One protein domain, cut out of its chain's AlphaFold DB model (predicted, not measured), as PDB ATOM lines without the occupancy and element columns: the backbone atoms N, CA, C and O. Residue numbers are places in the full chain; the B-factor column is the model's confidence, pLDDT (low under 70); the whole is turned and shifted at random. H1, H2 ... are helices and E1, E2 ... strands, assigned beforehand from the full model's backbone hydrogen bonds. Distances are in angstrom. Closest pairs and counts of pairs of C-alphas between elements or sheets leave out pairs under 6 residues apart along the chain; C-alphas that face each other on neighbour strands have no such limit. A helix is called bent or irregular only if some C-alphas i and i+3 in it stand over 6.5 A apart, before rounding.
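What this domain is: This is residues 72 to 80, 88 to 130 and 140 to 218 of the 218 residues of an uncharacterized protein of Cryobacterium sp. TMT1-51 (UniProt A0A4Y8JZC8). A single twisted and curled sheet of seven antiparallel strands makes the body, and one helix, H1, lies over one face of it, along E6 and E7 near the core. At one end of the long axis is the bent hairpin E2 and E3 with its turn at Asp 111, and at the other the turn between E6 and E7 at Pro 187. The 131 printed residues hold seven named strands and then one named helix, in the sheet order E1 E2 E3 E7 E6 E5 E4, and the class is mostly strand. The whole is compact, with a radius of gyration of the C-alphas of 15.3 A, and only just elongated, spanning 51 by 34 by 24 A.

How they stand to each other: Start at residues 88 to 91, the edge strand E1, which forms a hairpin with E2, residues 95 to 110; look for N 89 and O 97, 2.8 A apart. E2 bends by 76 degrees at residue 100 and forms a hairpin with E3, residues 113 to 124, with N 98 and O 121 at 2.8 A. E3 bends by 58 degrees at residue 121. E1 E2 E3 are a meander, each strand the antiparallel neighbour of the one before. The second meander is E4, residues 143 to 146, E5, residues 154 to 159, E6, residues 176 to 185, and E7, residues 190 to 199. Look for N 145 and O 157 at 2.9 A between E4 and E5, N 158 and O 181 at 2.8 A between E5 and E6, and N 194 and O 182 at 2.8 A between E6 and E7. E7 of the second meander and E3 of the first are antiparallel neighbours, with N 195 and O 122 at 2.8 A. H1, residues 203 to 214, is on one face, making two layers, helix over sheet, at a height of 9.1 A over the sheet. It lies over E6 and, only just, with 3 C-alphas, over E7, along the strands at 16 degrees to E6 on the local plane. Its closest C-alphas to E7 are Ala 204 and Leu 198, 5.7 A. In H1 every O i to N i+4 pair is within hydrogen-bond range.

Where its parts are: Find C-alpha 88 at (-8.222, -40.138, -1.361), where E1 begins; it is 9.4 A long. E2 runs 30.5 A, E3 31.3 A, E4 10.6 A, E5 16.9 A, and E6 and E7 30.1 A each. H1 runs 16.7 A to C-alpha 214 at (-7.849, -28.231, -9.853).

The domain as a whole: The C-alphas of Asp 111 and Pro 187 are farthest apart, 52.3 A. Look for two cuts: C-alphas 80 and 88 are 9.8 A apart, and 130 and 140 are 19.8 A apart. The link from E5 to E6 is long, 16 residues. Confidence is under 70 at residues 127 to 130, 140 to 143, 145 and 202.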
ATOM      1  N   PRO A  72       6.412 -43.126 -17.870       81.31
ATOM      2  CA  PRO A  72       5.382 -42.962 -16.859       81.31
ATOM      3  C   PRO A  72       5.825 -41.994 -15.756       81.31
ATOM      4  O   PRO A  72       6.839 -42.214 -15.092       81.31
ATOM      5  N   GLY A  73       5.031 -40.954 -15.509       80.94
ATOM      6  CA  GLY A  73       5.314 -39.990 -14.451       80.94
ATOM      7  C   GLY A  73       5.101 -40.562 -13.046       80.94
ATOM      8  O   GLY A  73       4.403 -41.557 -12.852       80.94
ATOM      9  N   SER A  74       5.671 -39.924 -12.023       86.50
ATOM     10  CA  SER A  74       5.474 -40.321 -10.619       86.50
ATOM     11  C   SER A  74       4.253 -39.641 -10.005       86.50
ATOM     12  O   SER A  74       4.082 -38.435 -10.147       86.50
ATOM     13  N   CYS A  75       3.458 -40.358  -9.207       84.38
ATOM     14  CA  CYS A  75       2.337 -39.755  -8.476       84.38
ATOM     15  C   CYS A  75       2.747 -38.654  -7.487       84.38
ATOM     16  O   CYS A  75       1.891 -37.897  -7.045       84.38
ATOM     17  N   ALA A  76       4.035 -38.539  -7.150       85.69
ATOM     18  CA  ALA A  76       4.544 -37.415  -6.368       85.69
ATOM     19  C   ALA A  76       4.527 -36.080  -7.139       85.69
ATOM     20  O   ALA A  76       4.487 -35.033  -6.502       85.69
ATOM     21  N   ALA A  77       4.551 -36.120  -8.476       85.44
ATOM     22  CA  ALA A  77       4.511 -34.935  -9.333       85.44
ATOM     23  C   ALA A  77       3.081 -34.407  -9.548       85.44
ATOM     24  O   ALA A  77       2.891 -33.268  -9.969       85.44
ATOM     25  N   LEU A  78       2.055 -35.219  -9.258       87.00
ATOM     26  CA  LEU A  78       0.658 -34.815  -9.396       87.00
ATOM     27  C   LEU A  78       0.156 -34.124  -8.131       87.00
ATOM     28  O   LEU A  78       0.091 -34.714  -7.051       87.00
ATOM     29  N   ASN A  79      -0.300 -32.889  -8.297       88.06
ATOM     30  CA  ASN A  79      -0.935 -32.114  -7.245       88.06
ATOM     31  C   ASN A  79      -2.439 -32.033  -7.510       88.06
ATOM     32  O   ASN A  79      -2.899 -31.264  -8.357       88.06
ATOM     33  N   PHE A  80      -3.204 -32.832  -6.767       89.00
ATOM     34  CA  PHE A  80      -4.663 -32.812  -6.786       89.00
ATOM     35  C   PHE A  80      -5.236 -33.236  -5.432       89.00
ATOM     36  O   PHE A  80      -4.772 -34.201  -4.823       89.00
ATOM     37  N   ARG A  88      -9.445 -39.690  -0.689       93.69
ATOM     38  CA  ARG A  88      -8.222 -40.138  -1.361       93.69
ATOM     39  C   ARG A  88      -7.810 -41.509  -0.831       93.69
ATOM     40  O   ARG A  88      -7.605 -41.670   0.369       93.69
ATOM     41  N   VAL A  89      -7.591 -42.444  -1.744       91.12
ATOM     42  CA  VAL A  89      -7.079 -43.788  -1.489       91.12
ATOM     43  C   VAL A  89      -5.816 -43.992  -2.318       91.12
ATOM     44  O   VAL A  89      -5.861 -44.045  -3.548       91.12
ATOM     45  N   ASP A  90      -4.673 -44.111  -1.647       88.00
ATOM     46  CA  ASP A  90      -3.427 -44.475  -2.316       88.00
ATOM     47  C   ASP A  90      -3.486 -45.960  -2.708       88.00
ATOM     48  O   ASP A  90      -3.736 -46.834  -1.873       88.00
ATOM     49  N   GLN A  91      -3.292 -46.242  -3.993       86.56
ATOM     50  CA  GLN A  91      -3.372 -47.585  -4.560       86.56
ATOM     51  C   GLN A  91      -1.959 -48.139  -4.799       86.56
ATOM     52  O   GLN A  91      -1.011 -47.374  -5.015       86.56
ATOM     53  N   PRO A  92      -1.780 -49.471  -4.793       78.25
ATOM     54  CA  PRO A  92      -0.520 -50.068  -5.216       78.25
ATOM     55  C   PRO A  92      -0.219 -49.731  -6.685       78.25
ATOM     56  O   PRO A  92      -1.113 -49.397  -7.473       78.25
ATOM     57  N   ASP A  93       1.056 -49.866  -7.051       75.88
ATOM     58  CA  ASP A  93       1.555 -49.683  -8.419       75.88
ATOM     59  C   ASP A  93       1.393 -48.248  -8.947       75.88
ATOM     60  O   ASP A  93       0.923 -48.033 -10.058       75.88
ATOM     61  N   ALA A  94       1.781 -47.264  -8.125       77.94
ATOM     62  CA  ALA A  94       1.825 -45.845  -8.493       77.94
ATOM     63  C   ALA A  94       0.471 -45.276  -8.969       77.94
ATOM     64  O   ALA A  94       0.405 -44.436  -9.858       77.94
ATOM     65  N   ARG A  95      -0.628 -45.687  -8.334       89.00
ATOM     66  CA  ARG A  95      -1.960 -45.136  -8.601       89.00
ATOM     67  C   ARG A  95      -2.473 -44.323  -7.419       89.00
ATOM     68  O   ARG A  95      -2.233 -44.668  -6.264       89.00
ATOM     69  N   ILE A  96      -3.240 -43.278  -7.707       91.50
ATOM     70  CA  ILE A  96      -4.029 -42.556  -6.701       91.50
ATOM     71  C   ILE A  96      -5.489 -42.610  -7.129       91.50
ATOM     72  O   ILE A  96      -5.825 -42.231  -8.248       91.50
ATOM     73  N   LEU A  97      -6.357 -43.067  -6.236       93.31
ATOM     74  CA  LEU A  97      -7.797 -43.108  -6.446       93.31
ATOM     75  C   LEU A  97      -8.463 -42.036  -5.584       93.31
ATOM     76  O   LEU A  97      -8.225 -41.969  -4.384       93.31
ATOM     77  N   PHE A  98      -9.329 -41.228  -6.180       94.88
ATOM     78  CA  PHE A  98     -10.292 -40.408  -5.455       94.88
ATOM     79  C   PHE A  98     -11.670 -41.018  -5.652       94.88
ATOM     80  O   PHE A  98     -12.051 -41.284  -6.792       94.88
ATOM     81  N   GLN A  99     -12.408 -41.238  -4.568       95.06
ATOM     82  CA  GLN A  99     -13.705 -41.907  -4.613       95.06
ATOM     83  C   GLN A  99     -14.766 -41.183  -3.779       95.06
ATOM     84  O   GLN A  99     -14.470 -40.627  -2.720       95.06
ATOM     85  N   ASN A 100     -16.014 -41.222  -4.240       93.38
ATOM     86  CA  ASN A 100     -17.172 -40.719  -3.507       93.38
ATOM     87  C   ASN A 100     -18.158 -41.856  -3.225       93.38
ATOM     88  O   ASN A 100     -18.971 -42.221  -4.068       93.38
ATOM     89  N   ASN A 101     -18.088 -42.391  -2.007       88.06
ATOM     90  CA  ASN A 101     -18.950 -43.482  -1.547       88.06
ATOM     91  C   ASN A 101     -20.380 -43.033  -1.195       88.06
ATOM     92  O   ASN A 101     -21.240 -43.880  -0.975       88.06
ATOM     93  N   ALA A 102     -20.644 -41.723  -1.098       88.88
ATOM     94  CA  ALA A 102     -21.972 -41.212  -0.757       88.88
ATOM     95  C   ALA A 102     -22.930 -41.213  -1.957       88.88
ATOM     96  O   ALA A 102     -24.144 -41.258  -1.769       88.88
ATOM     97  N   GLU A 103     -22.393 -41.170  -3.176       86.62
ATOM     98  CA  GLU A 103     -23.169 -41.170  -4.410       86.62
ATOM     99  C   GLU A 103     -22.577 -42.193  -5.388       86.62
ATOM    100  O   GLU A 103     -21.519 -41.945  -5.967       86.62
ATOM    101  N   PRO A 104     -23.222 -43.351  -5.590       87.31
ATOM    102  CA  PRO A 104     -22.716 -44.358  -6.511       87.31
ATOM    103  C   PRO A 104     -22.914 -43.945  -7.978       87.31
ATOM    104  O   PRO A 104     -23.863 -43.244  -8.333       87.31
ATOM    105  N   SER A 105     -22.020 -44.412  -8.847       90.06
ATOM    106  CA  SER A 105     -22.162 -44.345 -10.306       90.06
ATOM    107  C   SER A 105     -23.217 -45.325 -10.817       90.06
ATOM    108  O   SER A 105     -23.968 -44.981 -11.724       90.06
ATOM    109  N   LEU A 106     -23.291 -46.522 -10.222       91.31
ATOM    110  CA  LEU A 106     -24.319 -47.536 -10.480       91.31
ATOM    111  C   LEU A 106     -24.737 -48.196  -9.170       91.31
ATOM    112  O   LEU A 106     -23.891 -48.424  -8.311       91.31
ATOM    113  N   THR A 107     -26.006 -48.582  -9.063       89.81
ATOM    114  CA  THR A 107     -26.537 -49.346  -7.927       89.81
ATOM    115  C   THR A 107     -27.366 -50.512  -8.439       89.81
ATOM    116  O   THR A 107     -28.187 -50.355  -9.346       89.81
ATOM    117  N   HIS A 108     -27.183 -51.679  -7.833       90.25
ATOM    118  CA  HIS A 108     -27.920 -52.892  -8.139       90.25
ATOM    119  C   HIS A 108     -28.239 -53.657  -6.851       90.25
ATOM    120  O   HIS A 108     -27.474 -53.627  -5.896       90.25
ATOM    121  N   THR A 109     -29.379 -54.345  -6.793       91.00
ATOM    122  CA  THR A 109     -29.753 -55.145  -5.619       91.00
ATOM    123  C   THR A 109     -29.829 -56.614  -5.998       91.00
ATOM    124  O   THR A 109     -30.668 -56.990  -6.818       91.00
ATOM    125  N   VAL A 110     -29.011 -57.440  -5.345       87.62
ATOM    126  CA  VAL A 110     -28.964 -58.899  -5.517       87.62
ATOM    127  C   VAL A 110     -29.290 -59.552  -4.182       87.62
ATOM    128  O   VAL A 110     -28.669 -59.246  -3.170       87.62
ATOM    129  N   ASP A 111     -30.306 -60.416  -4.148       89.94
ATOM    130  CA  ASP A 111     -30.723 -61.151  -2.940       89.94
ATOM    131  C   ASP A 111     -30.922 -60.270  -1.685       89.94
ATOM    132  O   ASP A 111     -30.720 -60.692  -0.545       89.94
ATOM    133  N   GLY A 112     -31.347 -59.018  -1.890       90.25
ATOM    134  CA  GLY A 112     -31.560 -58.039  -0.820       90.25
ATOM    135  C   GLY A 112     -30.286 -57.378  -0.280       90.25
ATOM    136  O   GLY A 112     -30.375 -56.664   0.719       90.25
ATOM    137  N   GLN A 113     -29.127 -57.599  -0.905       87.94
ATOM    138  CA  GLN A 113     -27.894 -56.839  -0.687       87.94
ATOM    139  C   GLN A 113     -27.725 -55.789  -1.787       87.94
ATOM    140  O   GLN A 113     -27.995 -56.060  -2.957       87.94
ATOM    141  N   GLU A 114     -27.302 -54.585  -1.408       87.94
ATOM    142  CA  GLU A 114     -27.000 -53.514  -2.356       87.94
ATOM    143  C   GLU A 114     -25.537 -53.613  -2.799       87.94
ATOM    144  O   GLU A 114     -24.617 -53.543  -1.985       87.94
ATOM    145  N   GLU A 115     -25.344 -53.781  -4.100       89.69
ATOM    146  CA  GLU A 115     -24.066 -53.692  -4.789       89.69
ATOM    147  C   GLU A 115     -24.005 -52.356  -5.527       89.69
ATOM    148  O   GLU A 115     -25.002 -51.895  -6.090       89.69
ATOM    149  N   TYR A 116     -22.843 -51.711  -5.546       89.50
ATOM    150  CA  TYR A 116     -22.696 -50.433  -6.227       89.50
ATOM    151  C   TYR A 116     -21.306 -50.244  -6.825       89.50
ATOM    152  O   TYR A 116     -20.296 -50.695  -6.284       89.50
ATOM    153  N   LEU A 117     -21.275 -49.529  -7.947       90.19
ATOM    154  CA  LEU A 117     -20.066 -48.965  -8.528       90.19
ATOM    155  C   LEU A 117     -19.892 -47.556  -7.972       90.19
ATOM    156  O   LEU A 117     -20.776 -46.718  -8.130       90.19
ATOM    157  N   VAL A 118     -18.764 -47.284  -7.329       91.31
ATOM    158  CA  VAL A 118     -18.481 -45.985  -6.708       91.31
ATOM    159  C   VAL A 118     -18.084 -44.951  -7.769       91.31
ATOM    160  O   VAL A 118     -17.437 -45.279  -8.766       91.31
ATOM    161  N   GLN A 119     -18.441 -43.686  -7.543       93.00
ATOM    162  CA  GLN A 119     -17.873 -42.569  -8.298       93.00
ATOM    163  C   GLN A 119     -16.372 -42.478  -8.068       93.00
ATOM    164  O   GLN A 119     -15.932 -42.403  -6.922       93.00
ATOM    165  N   SER A 120     -15.580 -42.450  -9.135       93.56
ATOM    166  CA  SER A 120     -14.132 -42.407  -8.985       93.56
ATOM    167  C   SER A 120     -13.392 -41.648 -10.074       93.56
ATOM    168  O   SER A 120     -13.823 -41.559 -11.226       93.56
ATOM    169  N   VAL A 121     -12.238 -41.123  -9.666       93.06
ATOM    170  CA  VAL A 121     -11.187 -40.577 -10.521       93.06
ATOM    171  C   VAL A 121      -9.894 -41.277 -10.131       93.06
ATOM    172  O   VAL A 121      -9.426 -41.140  -9.000       93.06
ATOM    173  N   MET A 122      -9.323 -42.047 -11.049       92.31
ATOM    174  CA  MET A 122      -8.084 -42.784 -10.822       92.31
ATOM    175  C   MET A 122      -6.958 -42.179 -11.645       92.31
ATOM    176  O   MET A 122      -7.007 -42.204 -12.869       92.31
ATOM    177  N   PHE A 123      -5.919 -41.703 -10.972       90.56
ATOM    178  CA  PHE A 123      -4.663 -41.327 -11.596       90.56
ATOM    179  C   PHE A 123      -3.762 -42.551 -11.695       90.56
ATOM    180  O   PHE A 123      -3.395 -43.153 -10.684       90.56
ATOM    181  N   SER A 124      -3.404 -42.907 -12.920       87.12
ATOM    182  CA  SER A 124      -2.361 -43.869 -13.239       87.12
ATOM    183  C   SER A 124      -1.068 -43.114 -13.502       87.12
ATOM    184  O   SER A 124      -0.859 -42.566 -14.583       87.12
ATOM    185  N   CYS A 125      -0.216 -43.078 -12.482       80.88
ATOM    186  CA  CYS A 125       1.175 -42.671 -12.590       80.88
ATOM    187  C   CYS A 125       2.013 -43.960 -12.661       80.88
ATOM    188  O   CYS A 125       1.587 -45.010 -12.192       80.88
ATOM    189  N   GLY A 126       3.182 -43.968 -13.284       70.88
ATOM    190  CA  GLY A 126       4.047 -45.155 -13.274       70.88
ATOM    191  C   GLY A 126       3.589 -46.335 -14.151       70.88
ATOM    192  O   GLY A 126       4.361 -47.274 -14.332       70.88
ATOM    193  N   LEU A 127       2.378 -46.301 -14.718       68.06
ATOM    194  CA  LEU A 127       1.893 -47.312 -15.658       68.06
ATOM    195  C   LEU A 127       2.205 -46.920 -17.108       68.06
ATOM    196  O   LEU A 127       2.201 -45.730 -17.430       68.06
ATOM    197  N   PRO A 128       2.454 -47.903 -17.997       66.69
ATOM    198  CA  PRO A 128       2.620 -47.636 -19.417       66.69
ATOM    199  C   PRO A 128       1.435 -46.857 -19.986       66.69
ATOM    200  O   PRO A 128       0.292 -47.037 -19.560       66.69
ATOM    201  N   LYS A 129       1.730 -46.021 -20.980       65.94
ATOM    202  CA  LYS A 129       0.743 -45.248 -21.729       65.94
ATOM    203  C   LYS A 129      -0.407 -46.137 -22.226       65.94
ATOM    204  O   LYS A 129      -0.174 -47.254 -22.689       65.94
ATOM    205  N   THR A 130      -1.633 -45.623 -22.152       61.31
ATOM    206  CA  THR A 130      -2.803 -46.228 -22.804       61.31
ATOM    207  C   THR A 130      -2.673 -46.104 -24.330       61.31
ATOM    208  O   THR A 130      -1.860 -45.336 -24.843       61.31
ATOM    209  N   GLU A 140     -17.848 -42.790 -33.097       53.34
ATOM    210  CA  GLU A 140     -19.157 -42.141 -33.109       53.34
ATOM    211  C   GLU A 140     -19.557 -41.712 -31.687       53.34
ATOM    212  O   GLU A 140     -19.614 -42.533 -30.774       53.34
ATOM    213  N   GLY A 141     -19.809 -40.413 -31.502       56.38
ATOM    214  CA  GLY A 141     -20.212 -39.835 -30.216       56.38
ATOM    215  C   GLY A 141     -19.083 -39.623 -29.201       56.38
ATOM    216  O   GLY A 141     -19.370 -39.186 -28.090       56.38
ATOM    217  N   THR A 142     -17.826 -39.901 -29.555       67.25
ATOM    218  CA  THR A 142     -16.675 -39.535 -28.722       67.25
ATOM    219  C   THR A 142     -16.319 -38.070 -28.941       67.25
ATOM    220  O   THR A 142     -16.182 -37.611 -30.077       67.25
ATOM    221  N   GLU A 143     -16.128 -37.336 -27.851       68.38
ATOM    222  CA  GLU A 143     -15.721 -35.936 -27.878       68.38
ATOM    223  C   GLU A 143     -14.332 -35.790 -27.258       68.38
ATOM    224  O   GLU A 143     -13.967 -36.491 -26.315       68.38
ATOM    225  N   SER A 144     -13.511 -34.903 -27.810       70.62
ATOM    226  CA  SER A 144     -12.168 -34.656 -27.290       70.62
ATOM    227  C   SER A 144     -11.901 -33.162 -27.212       70.62
ATOM    228  O   SER A 144     -12.214 -32.418 -28.145       70.62
ATOM    229  N   TYR A 145     -11.303 -32.723 -26.107       68.62
ATOM    230  CA  TYR A 145     -11.058 -31.310 -25.821       68.62
ATOM    231  C   TYR A 145      -9.656 -31.110 -25.266       68.62
ATOM    232  O   TYR A 145      -9.144 -31.950 -24.524       68.62
ATOM    233  N   ARG A 146      -9.026 -29.980 -25.599       72.31
ATOM    234  CA  ARG A 146      -7.789 -29.587 -24.926       72.31
ATOM    235  C   ARG A 146      -8.144 -29.059 -23.541       72.31
ATOM    236  O   ARG A 146      -9.119 -28.329 -23.389       72.31
ATOM    237  N   LEU A 147      -7.310 -29.390 -22.567       71.62
ATOM    238  CA  LEU A 147      -7.351 -28.803 -21.234       71.62
ATOM    239  C   LEU A 147      -6.106 -27.943 -21.020       71.62
ATOM    240  O   LEU A 147      -5.064 -28.208 -21.624       71.62
ATOM    241  N   ASP A 148      -6.214 -26.939 -20.157       73.00
ATOM    242  CA  ASP A 148      -5.066 -26.188 -19.651       73.00
ATOM    243  C   ASP A 148      -4.739 -26.686 -18.237       73.00
ATOM    244  O   ASP A 148      -5.357 -26.268 -17.259       73.00
ATOM    245  N   VAL A 149      -3.828 -27.656 -18.143       78.12
ATOM    246  CA  VAL A 149      -3.317 -28.162 -16.865       78.12
ATOM    247  C   VAL A 149      -2.004 -27.452 -16.562       78.12
ATOM    248  O   VAL A 149      -1.038 -27.551 -17.321       78.12
ATOM    249  N   ALA A 150      -1.942 -26.752 -15.429       81.19
ATOM    250  CA  ALA A 150      -0.738 -26.038 -15.026       81.19
ATOM    251  C   ALA A 150       0.453 -27.007 -14.885       81.19
ATOM    252  O   ALA A 150       0.363 -28.015 -14.184       81.19
ATOM    253  N   GLY A 151       1.566 -26.688 -15.552       80.75
ATOM    254  CA  GLY A 151       2.770 -27.528 -15.586       80.75
ATOM    255  C   GLY A 151       2.792 -28.577 -16.705       80.75
ATOM    256  O   GLY A 151       3.815 -29.224 -16.902       80.75
ATOM    257  N   ALA A 152       1.714 -28.725 -17.481       80.56
ATOM    258  CA  ALA A 152       1.684 -29.618 -18.633       80.56
ATOM    259  C   ALA A 152       2.140 -28.910 -19.922       80.56
ATOM    260  O   ALA A 152       1.765 -27.773 -20.203       80.56
ATOM    261  N   THR A 153       2.902 -29.618 -20.755       76.69
ATOM    262  CA  THR A 153       3.138 -29.229 -22.158       76.69
ATOM    263  C   THR A 153       1.915 -29.551 -23.010       76.69
ATOM    264  O   THR A 153       1.561 -28.804 -23.927       76.69
ATOM    265  N   TYR A 154       1.260 -30.669 -22.701       75.94
ATOM    266  CA  TYR A 154       0.047 -31.118 -23.362       75.94
ATOM    267  C   TYR A 154      -0.909 -31.717 -22.339       75.94
ATOM    268  O   TYR A 154      -0.511 -32.513 -21.493       75.94
ATOM    269  N   SER A 155      -2.181 -31.362 -22.458       77.75
ATOM    270  CA  SER A 155      -3.258 -32.026 -21.742       77.75
ATOM    271  C   SER A 155      -4.522 -32.031 -22.580       77.75
ATOM    272  O   SER A 155      -4.891 -31.017 -23.182       77.75
ATOM    273  N   ALA A 156      -5.194 -33.171 -22.608       76.69
ATOM    274  CA  ALA A 156      -6.442 -33.336 -23.326       76.69
ATOM    275  C   ALA A 156      -7.342 -34.337 -22.609       76.69
ATOM    276  O   ALA A 156      -6.867 -35.222 -21.901       76.69
ATOM    277  N   VAL A 157      -8.643 -34.167 -22.803       79.00
ATOM    278  CA  VAL A 157      -9.671 -35.077 -22.315       79.00
ATOM    279  C   VAL A 157     -10.357 -35.753 -23.488       79.00
ATOM    280  O   VAL A 157     -10.663 -35.094 -24.483       79.00
ATOM    281  N   ILE A 158     -10.630 -37.043 -23.341       78.50
ATOM    282  CA  ILE A 158     -11.615 -37.768 -24.132       78.50
ATOM    283  C   ILE A 158     -12.828 -38.030 -23.255       78.50
ATOM    284  O   ILE A 158     -12.702 -38.499 -22.124       78.50
ATOM    285  N   VAL A 159     -14.001 -37.775 -23.809       78.69
ATOM    286  CA  VAL A 159     -15.280 -38.183 -23.250       78.69
ATOM    287  C   VAL A 159     -15.921 -39.168 -24.215       78.69
ATOM    288  O   VAL A 159     -16.112 -38.855 -25.389       78.69
ATOM    289  N   TRP A 160     -16.237 -40.364 -23.727       79.69
ATOM    290  CA  TRP A 160     -16.959 -41.361 -24.513       79.69
ATOM    291  C   TRP A 160     -18.473 -41.177 -24.359       79.69
ATOM    292  O   TRP A 160     -18.923 -40.619 -23.351       79.69
ATOM    293  N   PRO A 161     -19.280 -41.697 -25.306       77.38
ATOM    294  CA  PRO A 161     -20.696 -41.925 -25.058       77.38
ATOM    295  C   PRO A 161     -20.900 -42.680 -23.747       77.38
ATOM    296  O   PRO A 161     -20.021 -43.417 -23.304       77.38
ATOM    297  N   VAL A 162     -22.083 -42.535 -23.153       85.25
ATOM    298  CA  VAL A 162     -22.471 -43.332 -21.986       85.25
ATOM    299  C   VAL A 162     -22.229 -44.819 -22.279       85.25
ATOM    300  O   VAL A 162     -22.694 -45.348 -23.291       85.25
ATOM    301  N   VAL A 163     -21.465 -45.466 -21.400       84.94
ATOM    302  CA  VAL A 163     -20.932 -46.815 -21.597       84.94
ATOM    303  C   VAL A 163     -21.717 -47.805 -20.750       84.94
ATOM    304  O   VAL A 163     -22.002 -47.536 -19.586       84.94
ATOM    305  N   ASN A 164     -22.014 -48.977 -21.303       89.19
ATOM    306  CA  ASN A 164     -22.647 -50.056 -20.553       89.19
ATOM    307  C   ASN A 164     -21.603 -50.893 -19.792       89.19
ATOM    308  O   ASN A 164     -20.708 -51.479 -20.399       89.19
ATOM    309  N   TYR A 165     -21.730 -50.980 -18.465       86.88
ATOM    310  CA  TYR A 165     -20.726 -51.601 -17.590       86.88
ATOM    311  C   TYR A 165     -20.521 -53.101 -17.851       86.88
ATOM    312  O   TYR A 165     -19.384 -53.575 -17.895       86.88
ATOM    313  N   GLN A 166     -21.607 -53.846 -18.081       85.31
ATOM    314  CA  GLN A 166     -21.541 -55.283 -18.382       85.31
ATOM    315  C   GLN A 166     -20.962 -55.547 -19.775       85.31
ATOM    316  O   GLN A 166     -20.192 -56.491 -19.951       85.31
ATOM    317  N   ALA A 167     -21.304 -54.715 -20.765       84.88
ATOM    318  CA  ALA A 167     -20.795 -54.863 -22.128       84.88
ATOM    319  C   ALA A 167     -19.266 -54.690 -22.218       84.88
ATOM    320  O   ALA A 167     -18.637 -55.331 -23.056       84.88
ATOM    321  N   GLU A 168     -18.671 -53.887 -21.329       82.44
ATOM    322  CA  GLU A 168     -17.212 -53.715 -21.219       82.44
ATOM    323  C   GLU A 168     -16.514 -54.875 -20.483       82.44
ATOM    324  O   GLU A 168     -15.285 -54.939 -20.438       82.44
ATOM    325  N   GLY A 169     -17.275 -55.794 -19.880       80.25
ATOM    326  CA  GLY A 169     -16.724 -56.921 -19.126       80.25
ATOM    327  C   GLY A 169     -16.119 -56.542 -17.769       80.25
ATOM    328  O   GLY A 169     -15.330 -57.315 -17.226       80.25
ATOM    329  N   TYR A 170     -16.474 -55.380 -17.204       78.12
ATOM    330  CA  TYR A 170     -15.968 -54.930 -15.898       78.12
ATOM    331  C   TYR A 170     -16.631 -55.627 -14.696       78.12
ATOM    332  O   TYR A 170     -16.168 -55.489 -13.563       78.12
ATOM    333  N   GLY A 171     -17.703 -56.387 -14.919       79.44
ATOM    334  CA  GLY A 171     -18.374 -57.183 -13.896       79.44
ATOM    335  C   GLY A 171     -19.858 -57.364 -14.186       79.44
ATOM    336  O   GLY A 171     -20.326 -57.080 -15.287       79.44
ATOM    337  N   ASP A 172     -20.595 -57.807 -13.168       82.94
ATOM    338  CA  ASP A 172     -22.001 -58.198 -13.302       82.94
ATOM    339  C   ASP A 172     -22.998 -57.099 -12.904       82.94
ATOM    340  O   ASP A 172     -24.201 -57.313 -13.028       82.94
ATOM    341  N   ILE A 173     -22.544 -55.910 -12.488       86.56
ATOM    342  CA  ILE A 173     -23.436 -54.790 -12.138       86.56
ATOM    343  C   ILE A 173     -24.083 -54.238 -13.424       86.56
ATOM    344  O   ILE A 173     -23.378 -53.663 -14.255       86.56
ATOM    345  N   PRO A 174     -25.406 -54.385 -13.634       88.69
ATOM    346  CA  PRO A 174     -26.060 -53.867 -14.827       88.69
ATOM    347  C   PRO A 174     -26.171 -52.344 -14.770       88.69
ATOM    348  O   PRO A 174     -26.532 -51.774 -13.739       88.69
ATOM    349  N   GLY A 175     -25.947 -51.690 -15.906       87.88
ATOM    350  CA  GLY A 175     -26.240 -50.273 -16.069       87.88
ATOM    351  C   GLY A 175     -25.214 -49.527 -16.901       87.88
ATOM    352  O   GLY A 175     -24.242 -50.089 -17.406       87.88
ATOM    353  N   ASP A 176     -25.485 -48.237 -17.020       90.44
ATOM    354  CA  ASP A 176     -24.807 -47.314 -17.905       90.44
ATOM    355  C   ASP A 176     -24.105 -46.226 -17.084       90.44
ATOM    356  O   ASP A 176     -24.703 -45.642 -16.177       90.44
ATOM    357  N   PHE A 177     -22.840 -45.944 -17.387       88.38
ATOM    358  CA  PHE A 177     -22.023 -44.983 -16.650       88.38
ATOM    359  C   PHE A 177     -21.305 -44.019 -17.594       88.38
ATOM    360  O   PHE A 177     -21.121 -44.278 -18.786       88.38
ATOM    361  N   PHE A 178     -20.908 -42.875 -17.051       89.31
ATOM    362  CA  PHE A 178     -20.104 -41.904 -17.771       89.31
ATOM    363  C   PHE A 178     -18.619 -42.244 -17.627       89.31
ATOM    364  O   PHE A 178     -18.118 -42.419 -16.509       89.31
ATOM    365  N   LYS A 179     -17.915 -42.286 -18.763       87.56
ATOM    366  CA  LYS A 179     -16.482 -42.571 -18.853       87.56
ATOM    367  C   LYS A 179     -15.768 -41.409 -19.534       87.56
ATOM    368  O   LYS A 179     -16.183 -40.946 -20.595       87.56
ATOM    369  N   ALA A 180     -14.664 -40.982 -18.937       85.00
ATOM    370  CA  ALA A 180     -13.747 -40.013 -19.522       85.00
ATOM    371  C   ALA A 180     -12.301 -40.359 -19.156       85.00
ATOM    372  O   ALA A 180     -12.048 -41.080 -18.187       85.00
ATOM    373  N   GLU A 181     -11.362 -39.853 -19.943       86.00
ATOM    374  CA  GLU A 181      -9.925 -40.005 -19.733       86.00
ATOM    375  C   GLU A 181      -9.248 -38.659 -19.952       86.00
ATOM    376  O   GLU A 181      -9.486 -38.014 -20.969       86.00
ATOM    377  N   ILE A 182      -8.396 -38.239 -19.019       83.88
ATOM    378  CA  ILE A 182      -7.485 -37.111 -19.220       83.88
ATOM    379  C   ILE A 182      -6.079 -37.663 -19.405       83.88
ATOM    380  O   ILE A 182      -5.596 -38.417 -18.560       83.88
ATOM    381  N   GLN A 183      -5.406 -37.233 -20.466       81.81
ATOM    382  CA  GLN A 183      -3.977 -37.445 -20.657       81.81
ATOM    383  C   GLN A 183      -3.209 -36.158 -20.420       81.81
ATOM    384  O   GLN A 183      -3.659 -35.074 -20.803       81.81
ATOM    385  N   ILE A 184      -2.046 -36.288 -19.789       82.44
ATOM    386  CA  ILE A 184      -1.192 -35.165 -19.405       82.44
ATOM    387  C   ILE A 184       0.250 -35.539 -19.699       82.44
ATOM    388  O   ILE A 184       0.691 -36.635 -19.353       82.44
ATOM    389  N   VAL A 185       0.973 -34.614 -20.322       80.88
ATOM    390  CA  VAL A 185       2.389 -34.754 -20.648       80.88
ATOM    391  C   VAL A 185       3.136 -33.511 -20.188       80.88
ATOM    392  O   VAL A 185       2.768 -32.392 -20.558       80.88
ATOM    393  N   THR A 186       4.185 -33.697 -19.394       82.88
ATOM    394  CA  THR A 186       5.028 -32.607 -18.868       82.88
ATOM    395  C   THR A 186       6.081 -32.159 -19.889       82.88
ATOM    396  O   THR A 186       6.283 -32.814 -20.916       82.88
ATOM    397  N   PRO A 187       6.773 -31.027 -19.664       79.81
ATOM    398  CA  PRO A 187       7.970 -30.652 -20.428       79.81
ATOM    399  C   PRO A 187       9.069 -31.722 -20.436       79.81
ATOM    400  O   PRO A 187       9.776 -31.871 -21.434       79.81
ATOM    401  N   GLU A 188       9.173 -32.491 -19.356       81.88
ATOM    402  CA  GLU A 188      10.118 -33.593 -19.166       81.88
ATOM    403  C   GLU A 188       9.688 -34.888 -19.872       81.88
ATOM    404  O   GLU A 188      10.444 -35.854 -19.871       81.88
ATOM    405  N   GLN A 189       8.531 -34.881 -20.548       78.19
ATOM    406  CA  GLN A 189       7.919 -36.037 -21.216       78.19
ATOM    407  C   GLN A 189       7.403 -37.123 -20.261       78.19
ATOM    408  O   GLN A 189       7.224 -38.272 -20.674       78.19
ATOM    409  N   ASP A 190       7.102 -36.750 -19.016       83.56
ATOM    410  CA  ASP A 190       6.384 -37.624 -18.097       83.56
ATOM    411  C   ASP A 190       4.911 -37.688 -18.492       83.56
ATOM    412  O   ASP A 190       4.269 -36.659 -18.725       83.56
ATOM    413  N   TYR A 191       4.373 -38.902 -18.537       83.62
ATOM    414  CA  TYR A 191       3.000 -39.185 -18.921       83.62
ATOM    415  C   TYR A 191       2.136 -39.584 -17.721       83.62
ATOM    416  O   TYR A 191       2.532 -40.414 -16.894       83.62
ATOM    417  N   PHE A 192       0.920 -39.039 -17.678       85.94
ATOM    418  CA  PHE A 192      -0.100 -39.369 -16.688       85.94
ATOM    419  C   PHE A 192      -1.454 -39.602 -17.356       85.94
ATOM    420  O   PHE A 192      -1.822 -38.908 -18.308       85.94
ATOM    421  N   THR A 193      -2.228 -40.529 -16.794       86.56
ATOM    422  CA  THR A 193      -3.628 -40.759 -17.175       86.56
ATOM    423  C   THR A 193      -4.529 -40.578 -15.969       86.56
ATOM    424  O   THR A 193      -4.241 -41.124 -14.907       86.56
ATOM    425  N   ALA A 194      -5.640 -39.866 -16.133       88.38
ATOM    426  CA  ALA A 194      -6.740 -39.872 -15.179       88.38
ATOM    427  C   ALA A 194      -7.960 -40.539 -15.815       88.38
ATOM    428  O   ALA A 194      -8.444 -40.071 -16.841       88.38
ATOM    429  N   LEU A 195      -8.457 -41.613 -15.209       89.50
ATOM    430  CA  LEU A 195      -9.641 -42.349 -15.649       89.50
ATOM    431  C   LEU A 195     -10.834 -42.007 -14.762       89.50
ATOM    432  O   LEU A 195     -10.718 -41.999 -13.536       89.50
ATOM    433  N   PHE A 196     -11.984 -41.763 -15.383       91.62
ATOM    434  CA  PHE A 196     -13.206 -41.332 -14.712       91.62
ATOM    435  C   PHE A 196     -14.281 -42.413 -14.807       91.62
ATOM    436  O   PHE A 196     -14.557 -42.927 -15.890       91.62
ATOM    437  N   THR A 197     -14.919 -42.702 -13.675       92.12
ATOM    438  CA  THR A 197     -16.131 -43.526 -13.580       92.12
ATOM    439  C   THR A 197     -17.176 -42.731 -12.812       92.12
ATOM    440  O   THR A 197     -17.081 -42.603 -11.591       92.12
ATOM    441  N   LEU A 198     -18.152 -42.163 -13.518       90.75
ATOM    442  CA  LEU A 198     -19.138 -41.228 -12.965       90.75
ATOM    443  C   LEU A 198     -20.572 -41.672 -13.309       90.75
ATOM    444  O   LEU A 198     -20.752 -42.515 -14.193       90.75
ATOM    445  N   PRO A 199     -21.613 -41.119 -12.662       88.19
ATOM    446  CA  PRO A 199     -22.989 -41.445 -13.007       88.19
ATOM    447  C   PRO A 199     -23.305 -40.945 -14.420       88.19
ATOM    448  O   PRO A 199     -22.815 -39.895 -14.833       88.19
ATOM    449  N   ALA A 200     -24.159 -41.657 -15.154       86.56
ATOM    450  CA  ALA A 200     -24.612 -41.247 -16.484       86.56
ATOM    451  C   ALA A 200     -25.635 -40.093 -16.411       86.56
ATOM    452  O   ALA A 200     -26.822 -40.266 -16.687       86.56
ATOM    453  N   ASN A 201     -25.190 -38.909 -15.988       79.75
ATOM    454  CA  ASN A 201     -25.997 -37.694 -15.929       79.75
ATOM    455  C   ASN A 201     -25.167 -36.440 -16.248       79.75
ATOM    456  O   ASN A 201     -23.939 -36.487 -16.327       79.75
ATOM    457  N   ASP A 202     -25.847 -35.300 -16.387       68.69
ATOM    458  CA  ASP A 202     -25.229 -34.024 -16.774       68.69
ATOM    459  C   ASP A 202     -24.159 -33.530 -15.786       68.69
ATOM    460  O   ASP A 202     -23.304 -32.717 -16.140       68.69
ATOM    461  N   ASN A 203     -24.162 -34.018 -14.543       74.94
ATOM    462  CA  ASN A 203     -23.212 -33.582 -13.529       74.94
ATOM    463  C   ASN A 203     -21.816 -34.198 -13.720       74.94
ATOM    464  O   ASN A 203     -20.837 -33.673 -13.188       74.94
ATOM    465  N   ALA A 204     -21.692 -35.274 -14.506       78.69
ATOM    466  CA  ALA A 204     -20.411 -35.925 -14.758       78.69
ATOM    467  C   ALA A 204     -19.405 -34.995 -15.461       78.69
ATOM    468  O   ALA A 204     -18.236 -34.939 -15.079       78.69
ATOM    469  N   TYR A 205     -19.873 -34.178 -16.410       75.19
ATOM    470  CA  TYR A 205     -19.042 -33.174 -17.081       75.19
ATOM    471  C   TYR A 205     -18.508 -32.110 -16.117       75.19
ATOM    472  O   TYR A 205     -17.353 -31.700 -16.233       75.19
ATOM    473  N   ASN A 206     -19.311 -31.696 -15.130       78.88
ATOM    474  CA  ASN A 206     -18.870 -30.738 -14.114       78.88
ATOM    475  C   ASN A 206     -17.732 -31.312 -13.264       78.88
ATOM    476  O   ASN A 206     -16.791 -30.590 -12.943       78.88
ATOM    477  N   VAL A 207     -17.783 -32.608 -12.937       82.19
ATOM    478  CA  VAL A 207     -16.706 -33.285 -12.197       82.19
ATOM    479  C   VAL A 207     -15.429 -33.348 -13.035       82.19
ATOM    480  O   VAL A 207     -14.358 -33.026 -12.524       82.19
ATOM    481  N   VAL A 208     -15.523 -33.687 -14.326       82.00
ATOM    482  CA  VAL A 208     -14.368 -33.666 -15.244       82.00
ATOM    483  C   VAL A 208     -13.743 -32.269 -15.309       82.00
ATOM    484  O   VAL A 208     -12.531 -32.130 -15.140       82.00
ATOM    485  N   ALA A 209     -14.561 -31.228 -15.487       76.50
ATOM    486  CA  ALA A 209     -14.096 -29.844 -15.527       76.50
ATOM    487  C   ALA A 209     -13.460 -29.407 -14.196       76.50
ATOM    488  O   ALA A 209     -12.404 -28.771 -14.187       76.50
ATOM    489  N   GLN A 210     -14.059 -29.792 -13.065       80.56
ATOM    490  CA  GLN A 210     -13.512 -29.513 -11.740       80.56
ATOM    491  C   GLN A 210     -12.139 -30.167 -11.557       80.56
ATOM    492  O   GLN A 210     -11.208 -29.493 -11.115       80.56
ATOM    493  N   VAL A 211     -11.996 -31.446 -11.925       83.94
ATOM    494  CA  VAL A 211     -10.711 -32.155 -11.853       83.94
ATOM    495  C   VAL A 211      -9.676 -31.467 -12.735       83.94
ATOM    496  O   VAL A 211      -8.601 -31.144 -12.242       83.94
ATOM    497  N   ALA A 212     -10.012 -31.170 -13.993       77.62
ATOM    498  CA  ALA A 212      -9.111 -30.481 -14.913       77.62
ATOM    499  C   ALA A 212      -8.624 -29.129 -14.358       77.62
ATOM    500  O   ALA A 212      -7.433 -28.844 -14.404       77.62
ATOM    501  N   SER A 213      -9.526 -28.327 -13.784       78.06
ATOM    502  CA  SER A 213      -9.197 -26.998 -13.241       78.06
ATOM    503  C   SER A 213      -8.384 -27.024 -11.942       78.06
ATOM    504  O   SER A 213      -7.665 -26.073 -11.641       78.06
ATOM    505  N   GLY A 214      -8.524 -28.087 -11.144       82.06
ATOM    506  CA  GLY A 214      -7.849 -28.231  -9.853       82.06
ATOM    507  C   GLY A 214      -6.535 -29.004  -9.923       82.06
ATOM    508  O   GLY A 214      -5.854 -29.131  -8.905       82.06
ATOM    509  N   LEU A 215      -6.204 -29.556 -11.090       85.25
ATOM    510  CA  LEU A 215      -5.039 -30.397 -11.303       85.25
ATOM    511  C   LEU A 215      -3.832 -29.569 -11.746       85.25
ATOM    512  O   LEU A 215      -3.930 -28.687 -12.597       85.25
ATOM    513  N   SER A 216      -2.670 -29.892 -11.186       86.38
ATOM    514  CA  SER A 216      -1.386 -29.352 -11.632       86.38
ATOM    515  C   SER A 216      -0.281 -30.394 -11.510       86.38
ATOM    516  O   SER A 216      -0.396 -31.345 -10.731       86.38
ATOM    517  N   VAL A 217       0.788 -30.201 -12.280       83.44
ATOM    518  CA  VAL A 217       1.988 -31.046 -12.264       83.44
ATOM    519  C   VAL A 217       3.199 -30.200 -11.868       83.44
ATOM    520  O   VAL A 217       3.301 -29.052 -12.311       83.44
ATOM    521  N   GLY A 218       4.084 -30.724 -11.014       77.25
ATOM    522  CA  GLY A 218       5.269 -30.005 -10.526       77.25
ATOM    523  C   GLY A 218       6.375 -30.886  -9.970       77.25
ATOM    524  O   GLY A 218       6.162 -32.112  -9.851       77.25
TER     525      GLY A 218